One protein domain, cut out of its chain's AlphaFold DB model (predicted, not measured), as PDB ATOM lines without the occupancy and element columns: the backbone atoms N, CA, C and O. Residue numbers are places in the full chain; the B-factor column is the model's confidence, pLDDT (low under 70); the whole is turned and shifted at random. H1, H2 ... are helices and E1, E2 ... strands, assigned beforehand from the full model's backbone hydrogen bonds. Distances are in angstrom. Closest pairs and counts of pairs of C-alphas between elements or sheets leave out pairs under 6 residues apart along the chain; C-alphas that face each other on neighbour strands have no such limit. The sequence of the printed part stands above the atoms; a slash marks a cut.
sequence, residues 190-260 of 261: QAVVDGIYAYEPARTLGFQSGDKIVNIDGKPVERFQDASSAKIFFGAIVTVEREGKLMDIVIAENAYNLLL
ATOM      1  N   GLN A 190    -141.463 -71.506 -59.699       74.19
ATOM      2  CA  GLN A 190    -140.388 -71.540 -58.698       74.19
ATOM      3  C   GLN A 190    -139.412 -72.720 -58.862       74.19
ATOM      4  O   GLN A 190    -138.279 -72.635 -58.396       74.19
ATOM      5  N   ALA A 191    -139.818 -73.816 -59.514       77.94
ATOM      6  CA  ALA A 191    -138.941 -74.965 -59.753       77.94
ATOM      7  C   ALA A 191    -137.949 -74.738 -60.908       77.94
ATOM      8  O   ALA A 191    -137.093 -75.588 -61.155       77.94
ATOM      9  N   VAL A 192    -138.034 -73.606 -61.614       80.12
ATOM     10  CA  VAL A 192    -137.110 -73.246 -62.696       80.12
ATOM     11  C   VAL A 192    -135.866 -72.588 -62.098       80.12
ATOM     12  O   VAL A 192    -135.758 -71.368 -61.981       80.12
ATOM     13  N   VAL A 193    -134.923 -73.433 -61.675       76.88
ATOM     14  CA  VAL A 193    -133.698 -73.016 -60.971       76.88
ATOM     15  C   VAL A 193    -132.803 -72.136 -61.850       76.88
ATOM     16  O   VAL A 193    -132.293 -71.125 -61.360       76.88
ATOM     17  N   ASP A 194    -132.690 -72.474 -63.138       81.12
ATOM     18  CA  ASP A 194    -131.748 -71.863 -64.090       81.12
ATOM     19  C   ASP A 194    -132.347 -70.716 -64.930       81.12
ATOM     20  O   ASP A 194    -131.662 -70.148 -65.778       81.12
ATOM     21  N   GLY A 195    -133.614 -70.356 -64.703       83.88
ATOM     22  CA  GLY A 195    -134.313 -69.309 -65.461       83.88
ATOM     23  C   GLY A 195    -134.640 -69.686 -66.914       83.88
ATOM     24  O   GLY A 195    -134.592 -70.852 -67.312       83.88
ATOM     25  N   ILE A 196    -135.032 -68.692 -67.714       86.69
ATOM     26  CA  ILE A 196    -135.335 -68.869 -69.141       86.69
ATOM     27  C   ILE A 196    -134.063 -68.826 -69.991       86.69
ATOM     28  O   ILE A 196    -133.096 -68.136 -69.671       86.69
ATOM     29  N   TYR A 197    -134.089 -69.502 -71.139       86.19
ATOM     30  CA  TYR A 197    -133.099 -69.291 -72.191       86.19
ATOM     31  C   TYR A 197    -133.639 -68.291 -73.218       86.19
ATOM     32  O   TYR A 197    -134.586 -68.588 -73.946       86.19
ATOM     33  N   ALA A 198    -133.041 -67.100 -73.282       84.75
ATOM     34  CA  ALA A 198    -133.462 -66.060 -74.212       84.75
ATOM     35  C   ALA A 198    -132.870 -66.305 -75.613       84.75
ATOM     36  O   ALA A 198    -131.666 -66.122 -75.835       84.75
ATOM     37  N   TYR A 199    -133.730 -66.696 -76.557       83.62
ATOM     38  CA  TYR A 199    -133.428 -66.705 -77.994       83.62
ATOM     39  C   TYR A 199    -133.350 -65.276 -78.555       83.62
ATOM     40  O   TYR A 199    -133.728 -64.321 -77.880       83.62
ATOM     41  N   GLU A 200    -132.862 -65.115 -79.788       83.75
ATOM     42  CA  GLU A 200    -132.642 -63.801 -80.413       83.75
ATOM     43  C   GLU A 200    -133.855 -62.843 -80.313       83.75
ATOM     44  O   GLU A 200    -133.656 -61.727 -79.829       83.75
ATOM     45  N   PRO A 201    -135.109 -63.262 -80.602       81.62
ATOM     46  CA  PRO A 201    -136.282 -62.388 -80.470       81.62
ATOM     47  C   PRO A 201    -136.583 -61.954 -79.030       81.62
ATOM     48  O   PRO A 201    -137.152 -60.897 -78.789       81.62
ATOM     49  N   ALA A 202    -136.216 -62.772 -78.042       82.50
ATOM     50  CA  ALA A 202    -136.373 -62.417 -76.635       82.50
ATOM     51  C   ALA A 202    -135.265 -61.448 -76.188       82.50
ATOM     52  O   ALA A 202    -135.513 -60.535 -75.403       82.50
ATOM     53  N   ARG A 203    -134.049 -61.595 -76.731       84.12
ATOM     54  CA  ARG A 203    -132.928 -60.686 -76.442       84.12
ATOM     55  C   ARG A 203    -133.169 -59.278 -76.973       84.12
ATOM     56  O   ARG A 203    -132.804 -58.322 -76.295       84.12
ATOM     57  N   THR A 204    -133.812 -59.137 -78.132       83.75
ATOM     58  CA  THR A 204    -134.197 -57.817 -78.669       83.75
ATOM     59  C   THR A 204    -135.244 -57.120 -77.801       83.75
ATOM     60  O   THR A 204    -135.253 -55.894 -77.732       83.75
ATOM     61  N   LEU A 205    -136.066 -57.888 -77.080       83.81
ATOM     62  CA  LEU A 205    -137.023 -57.385 -76.091       83.81
ATOM     63  C   LEU A 205    -136.390 -57.082 -74.721       83.81
ATOM     64  O   LEU A 205    -137.066 -56.540 -73.855       83.81
ATOM     65  N   GLY A 206    -135.108 -57.399 -74.512       84.69
ATOM     66  CA  GLY A 206    -134.382 -57.121 -73.265       84.69
ATOM     67  C   GLY A 206    -134.260 -58.303 -72.298       84.69
ATOM     68  O   GLY A 206    -133.654 -58.153 -71.228       84.69
ATOM     69  N   PHE A 207    -134.769 -59.483 -72.670       87.94
ATOM     70  CA  PHE A 207    -134.563 -60.709 -71.896       87.94
ATOM     71  C   PHE A 207    -133.129 -61.223 -72.033       87.94
ATOM     72  O   PHE A 207    -132.502 -61.136 -73.091       87.94
ATOM     73  N   GLN A 208    -132.618 -61.820 -70.963       88.19
ATOM     74  CA  GLN A 208    -131.322 -62.485 -70.931       88.19
ATOM     75  C   GLN A 208    -131.479 -63.940 -70.489       88.19
ATOM     76  O   GLN A 208    -132.418 -64.310 -69.784       88.19
ATOM     77  N   SER A 209    -130.558 -64.790 -70.942       88.38
ATOM     78  CA  SER A 209    -130.499 -66.170 -70.466       88.38
ATOM     79  C   SER A 209    -130.185 -66.172 -68.968       88.38
ATOM     80  O   SER A 209    -129.213 -65.546 -68.555       88.38
ATOM     81  N   GLY A 210    -130.998 -66.871 -68.176       85.81
ATOM     82  CA  GLY A 210    -130.925 -66.869 -66.712       85.81
ATOM     83  C   GLY A 210    -131.996 -66.018 -66.023       85.81
ATOM     84  O   GLY A 210    -132.136 -66.106 -64.804       85.81
ATOM     85  N   ASP A 211    -132.782 -65.236 -66.773       87.88
ATOM     86  CA  ASP A 211    -133.881 -64.448 -66.208       87.88
ATOM     87  C   ASP A 211    -134.974 -65.360 -65.630       87.88
ATOM     88  O   ASP A 211    -135.450 -66.290 -66.286       87.88
ATOM     89  N   LYS A 212    -135.421 -65.084 -64.404       88.44
ATOM     90  CA  LYS A 212    -136.557 -65.789 -63.794       88.44
ATOM     91  C   LYS A 212    -137.787 -64.911 -63.870       88.44
ATOM     92  O   LYS A 212    -137.855 -63.888 -63.205       88.44
ATOM     93  N   ILE A 213    -138.771 -65.288 -64.673       87.94
ATOM     94  CA  ILE A 213    -140.022 -64.530 -64.770       87.94
ATOM     95  C   ILE A 213    -140.777 -64.695 -63.452       87.94
ATOM     96  O   ILE A 213    -141.055 -65.820 -63.068       87.94
ATOM     97  N   VAL A 214    -141.106 -63.609 -62.756       87.94
ATOM     98  CA  VAL A 214    -141.816 -63.649 -61.464       87.94
ATOM     99  C   VAL A 214    -143.260 -63.190 -61.632       87.94
ATOM    100  O   VAL A 214    -144.175 -63.873 -61.171       87.94
ATOM    101  N   ASN A 215    -143.468 -62.074 -62.341       87.81
ATOM    102  CA  ASN A 215    -144.789 -61.495 -62.576       87.81
ATOM    103  C   ASN A 215    -145.011 -61.159 -64.053       87.81
ATOM    104  O   ASN A 215    -144.078 -60.788 -64.763       87.81
ATOM    105  N   ILE A 216    -146.270 -61.224 -64.478       87.12
ATOM    106  CA  ILE A 216    -146.753 -60.672 -65.749       87.12
ATOM    107  C   ILE A 216    -147.933 -59.756 -65.422       87.12
ATOM    108  O   ILE A 216    -148.883 -60.187 -64.767       87.12
ATOM    109  N   ASP A 217    -147.853 -58.488 -65.823       84.50
ATOM    110  CA  ASP A 217    -148.855 -57.443 -65.553       84.50
ATOM    111  C   ASP A 217    -149.240 -57.341 -64.066       84.50
ATOM    112  O   ASP A 217    -150.409 -57.216 -63.693       84.50
ATOM    113  N   GLY A 218    -148.238 -57.466 -63.189       80.38
ATOM    114  CA  GLY A 218    -148.414 -57.425 -61.735       80.38
ATOM    115  C   GLY A 218    -149.051 -58.677 -61.118       80.38
ATOM    116  O   GLY A 218    -149.284 -58.695 -59.910       80.38
ATOM    117  N   LYS A 219    -149.324 -59.731 -61.901       86.00
ATOM    118  CA  LYS A 219    -149.818 -61.020 -61.393       86.00
ATOM    119  C   LYS A 219    -148.673 -62.030 -61.278       86.00
ATOM    120  O   LYS A 219    -147.926 -62.183 -62.247       86.00
ATOM    121  N   PRO A 220    -148.550 -62.746 -60.145       83.81
ATOM    122  CA  PRO A 220    -147.524 -63.764 -59.980       83.81
ATOM    123  C   PRO A 220    -147.755 -64.926 -60.937       83.81
ATOM    124  O   PRO A 220    -148.876 -65.407 -61.112       83.81
ATOM    125  N   VAL A 221    -146.671 -65.385 -61.555       83.00
ATOM    126  CA  VAL A 221    -146.709 -66.507 -62.486       83.00
ATOM    127  C   VAL A 221    -146.540 -67.806 -61.708       83.00
ATOM    128  O   VAL A 221    -145.449 -68.128 -61.244       83.00
ATOM    129  N   GLU A 222    -147.626 -68.566 -61.558       81.56
ATOM    130  CA  GLU A 222    -147.600 -69.858 -60.859       81.56
ATOM    131  C   GLU A 222    -147.084 -70.996 -61.750       81.56
ATOM    132  O   GLU A 222    -146.410 -71.912 -61.274       81.56
ATOM    133  N   ARG A 223    -147.374 -70.939 -63.055       81.31
ATOM    134  CA  ARG A 223    -147.038 -71.976 -64.040       81.31
ATOM    135  C   ARG A 223    -145.972 -71.476 -64.994       81.31
ATOM    136  O   ARG A 223    -146.165 -70.454 -65.642       81.31
ATOM    137  N   PHE A 224    -144.912 -72.254 -65.197       79.56
ATOM    138  CA  PHE A 224    -143.877 -71.884 -66.169       79.56
ATOM    139  C   PHE A 224    -144.415 -71.731 -67.607       79.56
ATOM    140  O   PHE A 224    -143.945 -70.890 -68.363       79.56
ATOM    141  N   GLN A 225    -145.445 -72.496 -67.987       78.50
ATOM    142  CA  GLN A 225    -146.087 -72.359 -69.305       78.50
ATOM    143  C   GLN A 225    -146.780 -71.004 -69.502       78.50
ATOM    144  O   GLN A 225    -146.866 -70.523 -70.629       78.50
ATOM    145  N   ASP A 226    -147.257 -70.375 -68.425       78.75
ATOM    146  CA  ASP A 226    -147.858 -69.044 -68.516       78.75
ATOM    147  C   ASP A 226    -146.766 -67.986 -68.764       78.75
ATOM    148  O   ASP A 226    -147.009 -67.020 -69.490       78.75
ATOM    149  N   ALA A 227    -145.547 -68.238 -68.262       75.38
ATOM    150  CA  ALA A 227    -144.350 -67.414 -68.451       75.38
ATOM    151  C   ALA A 227    -143.832 -67.381 -69.900       75.38
ATOM    152  O   ALA A 227    -143.147 -66.442 -70.287       75.38
ATOM    153  N   SER A 228    -144.148 -68.395 -70.706       71.12
ATOM    154  CA  SER A 228    -143.773 -68.481 -72.125       71.12
ATOM    155  C   SER A 228    -144.974 -68.347 -73.065       71.12
ATOM    156  O   SER A 228    -144.878 -68.635 -74.260       71.12
ATOM    157  N   SER A 229    -146.125 -67.921 -72.538       76.00
ATOM    158  CA  SER A 229    -147.351 -67.829 -73.321       76.00
ATOM    159  C   SER A 229    -147.268 -66.729 -74.383       76.00
ATOM    160  O   SER A 229    -146.765 -65.631 -74.145       76.00
ATOM    161  N   ALA A 230    -147.849 -66.989 -75.560       69.12
ATOM    162  CA  ALA A 230    -147.892 -66.027 -76.663       69.12
ATOM    163  C   ALA A 230    -148.565 -64.689 -76.285       69.12
ATOM    164  O   ALA A 230    -148.313 -63.676 -76.928       69.12
ATOM    165  N   LYS A 231    -149.385 -64.673 -75.221       74.31
ATOM    166  CA  LYS A 231    -150.050 -63.471 -74.688       74.31
ATOM    167  C   LYS A 231    -149.066 -62.356 -74.339       74.31
ATOM    168  O   LYS A 231    -149.387 -61.193 -74.537       74.31
ATOM    169  N   ILE A 232    -147.871 -62.722 -73.886       80.56
ATOM    170  CA  ILE A 232    -146.819 -61.791 -73.473       80.56
ATOM    171  C   ILE A 232    -146.352 -60.909 -74.647       80.56
ATOM    172  O   ILE A 232    -145.992 -59.753 -74.453       80.56
ATOM    173  N   PHE A 233    -146.421 -61.418 -75.881       76.00
ATOM    174  CA  PHE A 233    -145.990 -60.704 -77.088       76.00
ATOM    175  C   PHE A 233    -147.033 -59.719 -77.646       76.00
ATOM    176  O   PHE A 233    -146.741 -59.015 -78.610       76.00
ATOM    177  N   PHE A 234    -148.231 -59.644 -77.051       78.69
ATOM    178  CA  PHE A 234    -149.281 -58.682 -77.420       78.69
ATOM    179  C   PHE A 234    -149.271 -57.413 -76.556       78.69
ATOM    180  O   PHE A 234    -150.224 -56.641 -76.591       78.69
ATOM    181  N   GLY A 235    -148.195 -57.187 -75.801       80.38
ATOM    182  CA  GLY A 235    -148.069 -56.071 -74.872       80.38
ATOM    183  C   GLY A 235    -148.300 -56.523 -73.436       80.38
ATOM    184  O   GLY A 235    -149.424 -56.837 -73.053       80.38
ATOM    185  N   ALA A 236    -147.223 -56.577 -72.657       85.62
ATOM    186  CA  ALA A 236    -147.246 -56.961 -71.250       85.62
ATOM    187  C   ALA A 236    -146.027 -56.386 -70.521       85.62
ATOM    188  O   ALA A 236    -144.964 -56.185 -71.120       85.62
ATOM    189  N   ILE A 237    -146.162 -56.155 -69.217       86.94
ATOM    190  CA  ILE A 237    -145.034 -55.838 -68.338       86.94
ATOM    191  C   ILE A 237    -144.603 -57.131 -67.654       86.94
ATOM    192  O   ILE A 237    -145.341 -57.691 -66.843       86.94
ATOM    193  N   VAL A 238    -143.406 -57.612 -67.983       89.19
ATOM    194  CA  VAL A 238    -142.854 -58.845 -67.415       89.19
ATOM    195  C   VAL A 238    -141.792 -58.493 -66.385       89.19
ATOM    196  O   VAL A 238    -140.732 -57.980 -66.734       89.19
ATOM    197  N   THR A 239    -142.055 -58.795 -65.117       89.38
ATOM    198  CA  THR A 239    -141.061 -58.656 -64.049       89.38
ATOM    199  C   THR A 239    -140.194 -59.905 -64.017       89.38
ATOM    200  O   THR A 239    -140.694 -61.006 -63.762       89.38
ATOM    201  N   VAL A 240    -138.893 -59.738 -64.234       90.19
ATOM    202  CA  VAL A 240    -137.887 -60.797 -64.143       90.19
ATOM    203  C   VAL A 240    -136.954 -60.572 -62.958       90.19
ATOM    204  O   VAL A 240    -136.603 -59.442 -62.632       90.19
ATOM    205  N   GLU A 241    -136.527 -61.649 -62.313       89.25
ATOM    206  CA  GLU A 241    -135.424 -61.648 -61.363       89.25
ATOM    207  C   GLU A 241    -134.132 -62.018 -62.099       89.25
ATOM    208  O   GLU A 241    -133.997 -63.118 -62.644       89.25
ATOM    209  N   ARG A 242    -133.178 -61.085 -62.098       89.56
ATOM    210  CA  ARG A 242    -131.836 -61.239 -62.664       89.56
ATOM    211  C   ARG A 242    -130.818 -60.986 -61.559       89.56
ATOM    212  O   ARG A 242    -130.806 -59.909 -60.969       89.56
ATOM    213  N   GLU A 243    -129.996 -61.985 -61.244       85.12
ATOM    214  CA  GLU A 243    -128.967 -61.901 -60.187       85.12
ATOM    215  C   GLU A 243    -129.509 -61.406 -58.821       85.12
ATOM    216  O   GLU A 243    -128.839 -60.675 -58.092       85.12
ATOM    217  N   GLY A 244    -130.749 -61.772 -58.473       82.31
ATOM    218  CA  GLY A 244    -131.407 -61.363 -57.222       82.31
ATOM    219  C   GLY A 244    -132.027 -59.959 -57.237       82.31
ATOM    220  O   GLY A 244    -132.480 -59.479 -56.198       82.31
ATOM    221  N   LYS A 245    -132.054 -59.277 -58.390       88.50
ATOM    222  CA  LYS A 245    -132.737 -57.987 -58.576       88.50
ATOM    223  C   LYS A 245    -133.963 -58.154 -59.461       88.50
ATOM    224  O   LYS A 245    -133.889 -58.787 -60.510       88.50
ATOM    225  N   LEU A 246    -135.068 -57.536 -59.057       90.00
ATOM    226  CA  LEU A 246    -136.286 -57.468 -59.860       90.00
ATOM    227  C   LEU A 246    -136.159 -56.359 -60.909       90.00
ATOM    228  O   LEU A 246    -135.779 -55.232 -60.587       90.00
ATOM    229  N   MET A 247    -136.466 -56.694 -62.157       89.44
ATOM    230  CA  MET A 247    -136.421 -55.803 -63.312       89.44
ATOM    231  C   MET A 247    -137.709 -55.945 -64.116       89.44
ATOM    232  O   MET A 247    -138.123 -57.062 -64.410       89.44
ATOM    233  N   ASP A 248    -138.304 -54.827 -64.519       90.69
ATOM    234  CA  ASP A 248    -139.483 -54.832 -65.382       90.69
ATOM    235  C   ASP A 248    -139.068 -54.675 -66.846       90.69
ATOM    236  O   ASP A 248    -138.402 -53.709 -67.226       90.69
ATOM    237  N   ILE A 249    -139.475 -55.634 -67.673       87.31
ATOM    238  CA  ILE A 249    -139.311 -55.612 -69.123       87.31
ATOM    239  C   ILE A 249    -140.661 -55.238 -69.730       87.31
ATOM    240  O   ILE A 249    -141.640 -55.979 -69.617       87.31
ATOM    241  N   VAL A 250    -140.713 -54.067 -70.365       87.81
ATOM    242  CA  VAL A 250    -141.915 -53.577 -71.045       87.81
ATOM    243  C   VAL A 250    -141.915 -54.101 -72.471       87.81
ATOM    244  O   VAL A 250    -141.075 -53.720 -73.286       87.81
ATOM    245  N   ILE A 251    -142.872 -54.968 -72.775       85.75
ATOM    246  CA  ILE A 251    -143.055 -55.512 -74.115       85.75
ATOM    247  C   ILE A 251    -144.096 -54.661 -74.826       85.75
ATOM    248  O   ILE A 251    -145.194 -54.453 -74.316       85.75
ATOM    249  N   ALA A 252    -143.739 -54.146 -75.998       83.38
ATOM    250  CA  ALA A 252    -144.639 -53.338 -76.807       83.38
ATOM    251  C   ALA A 252    -145.737 -54.199 -77.457       83.38
ATOM    252  O   ALA A 252    -145.514 -55.364 -77.784       83.38
ATOM    253  N   GLU A 253    -146.908 -53.609 -77.712       80.56
ATOM    254  CA  GLU A 253    -148.054 -54.303 -78.329       80.56
ATOM    255  C   GLU A 253    -147.749 -54.877 -79.722       80.56
ATOM    256  O   GLU A 253    -148.413 -55.803 -80.170       80.56
ATOM    257  N   ASN A 254    -146.725 -54.359 -80.408       80.25
ATOM    258  CA  ASN A 254    -146.272 -54.815 -81.724       80.25
ATOM    259  C   ASN A 254    -145.161 -55.884 -81.671       80.25
ATOM    260  O   ASN A 254    -144.629 -56.259 -82.720       80.25
ATOM    261  N   ALA A 255    -144.797 -56.375 -80.481       76.31
ATOM    262  CA  ALA A 255    -143.734 -57.362 -80.305       76.31
ATOM    263  C   ALA A 255    -144.042 -58.716 -80.968       76.31
ATOM    264  O   ALA A 255    -143.115 -59.450 -81.299       76.31
ATOM    265  N   TYR A 256    -145.313 -59.030 -81.249       76.12
ATOM    266  CA  TYR A 256    -145.706 -60.230 -81.999       76.12
ATOM    267  C   TYR A 256    -145.094 -60.297 -83.409       76.12
ATOM    268  O   TYR A 256    -144.944 -61.392 -83.949       76.12
ATOM    269  N   ASN A 257    -144.697 -59.164 -84.003       78.50
ATOM    270  CA  ASN A 257    -144.016 -59.153 -85.303       78.50
ATOM    271  C   ASN A 257    -142.685 -59.923 -85.267       78.50
ATOM    272  O   ASN A 257    -142.278 -60.476 -86.282       78.50
ATOM    273  N   LEU A 258    -142.046 -60.022 -84.096       71.88
ATOM    274  CA  LEU A 258    -140.818 -60.794 -83.890       71.88
ATOM    275  C   LEU A 258    -141.041 -62.317 -83.925       71.88
ATOM    276  O   LEU A 258    -140.070 -63.062 -83.987       71.88
ATOM    277  N   LEU A 259    -142.295 -62.784 -83.865       68.75
ATOM    278  CA  LEU A 259    -142.658 -64.203 -83.982       68.75
ATOM    279  C   LEU A 259    -143.010 -64.618 -85.422       68.75
ATOM    280  O   LEU A 259    -143.170 -65.808 -85.684       68.75
ATOM    281  N   LEU A 260    -143.204 -63.653 -86.327       68.12
ATOM    282  CA  LEU A 260    -143.668 -63.870 -87.706       68.12
ATOM    283  C   LEU A 260    -142.535 -63.845 -88.748       68.12
ATOM    284  O   LEU A 260    -142.807 -64.043 -89.933       68.12
TER     285      LEU A 260
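This is residues 190 to 260 of the 261 residues of a protein of Bacteroidetes bacterium ADurb.Bin234 (UniProt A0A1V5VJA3). A small, twisted sheet of three strands, made of the long hairpin E2 and E3 with the shorter E1 beside E2, comes with four very short helices, of which H2 and H3 only graze the sheet and H1 and H4 are not on it. H3 and H4 pack together near the end of the sheet where E2 begins and E3 ends, H1 is near H4, and H2 grazes the sheet near E1. The 71 printed residues run H1, E1, H2, H3, E2, E3, H4, and residues 190 to 199, before H1, hold no named helix or strand. The sheet's order is E1, E2, E3, all antiparallel, and the class is mixed, helices and strands. The whole is compact, with a radius of gyration of the C-alphas of 11.2 A, and rounded, with spans of 30 by 23 by 19 A.

H1 is residues 200 to 204, beginning at C-alpha 200 at (-132.642, -63.801, -80.413). E1 is residues 212 to 216, 11.6 A long from first to last C-alpha. H2 is residues 224 to 227 and H3 is residues 230 to 234. E2 is residues 236 to 242, 18.2 A long, with C-alpha 236 at (-147.246, -56.961, -71.250). E3 is residues 245 to 251, 18.8 A long. H4 is residues 255 to 259, ending at C-alpha 259 at (-142.658, -64.203, -83.982).

E2 is the inner strand of the sheet, and E1 and E3 are its edge strands. E1 and E2 are antiparallel, at 153 degrees between directions, with N 214 and O 239 at 2.8 A. E2 and E3 form an antiparallel hairpin, also at 153 degrees, with N 240 and O 247 at 2.8 A. The sheet is only just strongly twisted, its C-alphas lying up to 4.1 A off the best plane. Residues 215 to 216 of E1 also pair, antiparallel, with residues 219 to 220. H2 only grazes the sheet, with residues 224 to 227; its closest C-alphas to E1 are those of Ile 213 and Ala 227, 6.4 A apart. H3 only grazes it too, with residues 231 to 234; its closest C-alphas to E3 are those of Phe 233 and Ile 251, 6.7 A apart. H2 and H3 meet only through their link. H3 and H4 touch, their closest C-alphas being those of Phe 233 and Tyr 256, 4.9 A apart. H4 is not on the sheet. H1 is not on the sheet either, and is close to H4 but not clearly touching, with the C-alphas of Pro 201 and Leu 258 the closest at 5.9 A. H1 is apart from H2 and H3. The O i to N i+4 pair is within hydrogen-bond range in H1, but in 0 of 1 in H3 and in H4, each with 2 of 2 O i to N i+3 pairs within range; H2 is too short for an i+4 pair.

The two C-alphas farthest apart are those of Gly 244 and Leu 260, at 33.0 A. The printed part has no cut. No link is long; those from H1 to E1 and from E1 to H2 are short, and the other four are tight. The mean pLDDT of the printed part is 82.6, with residue 230 and residues 259 to 260 under 70.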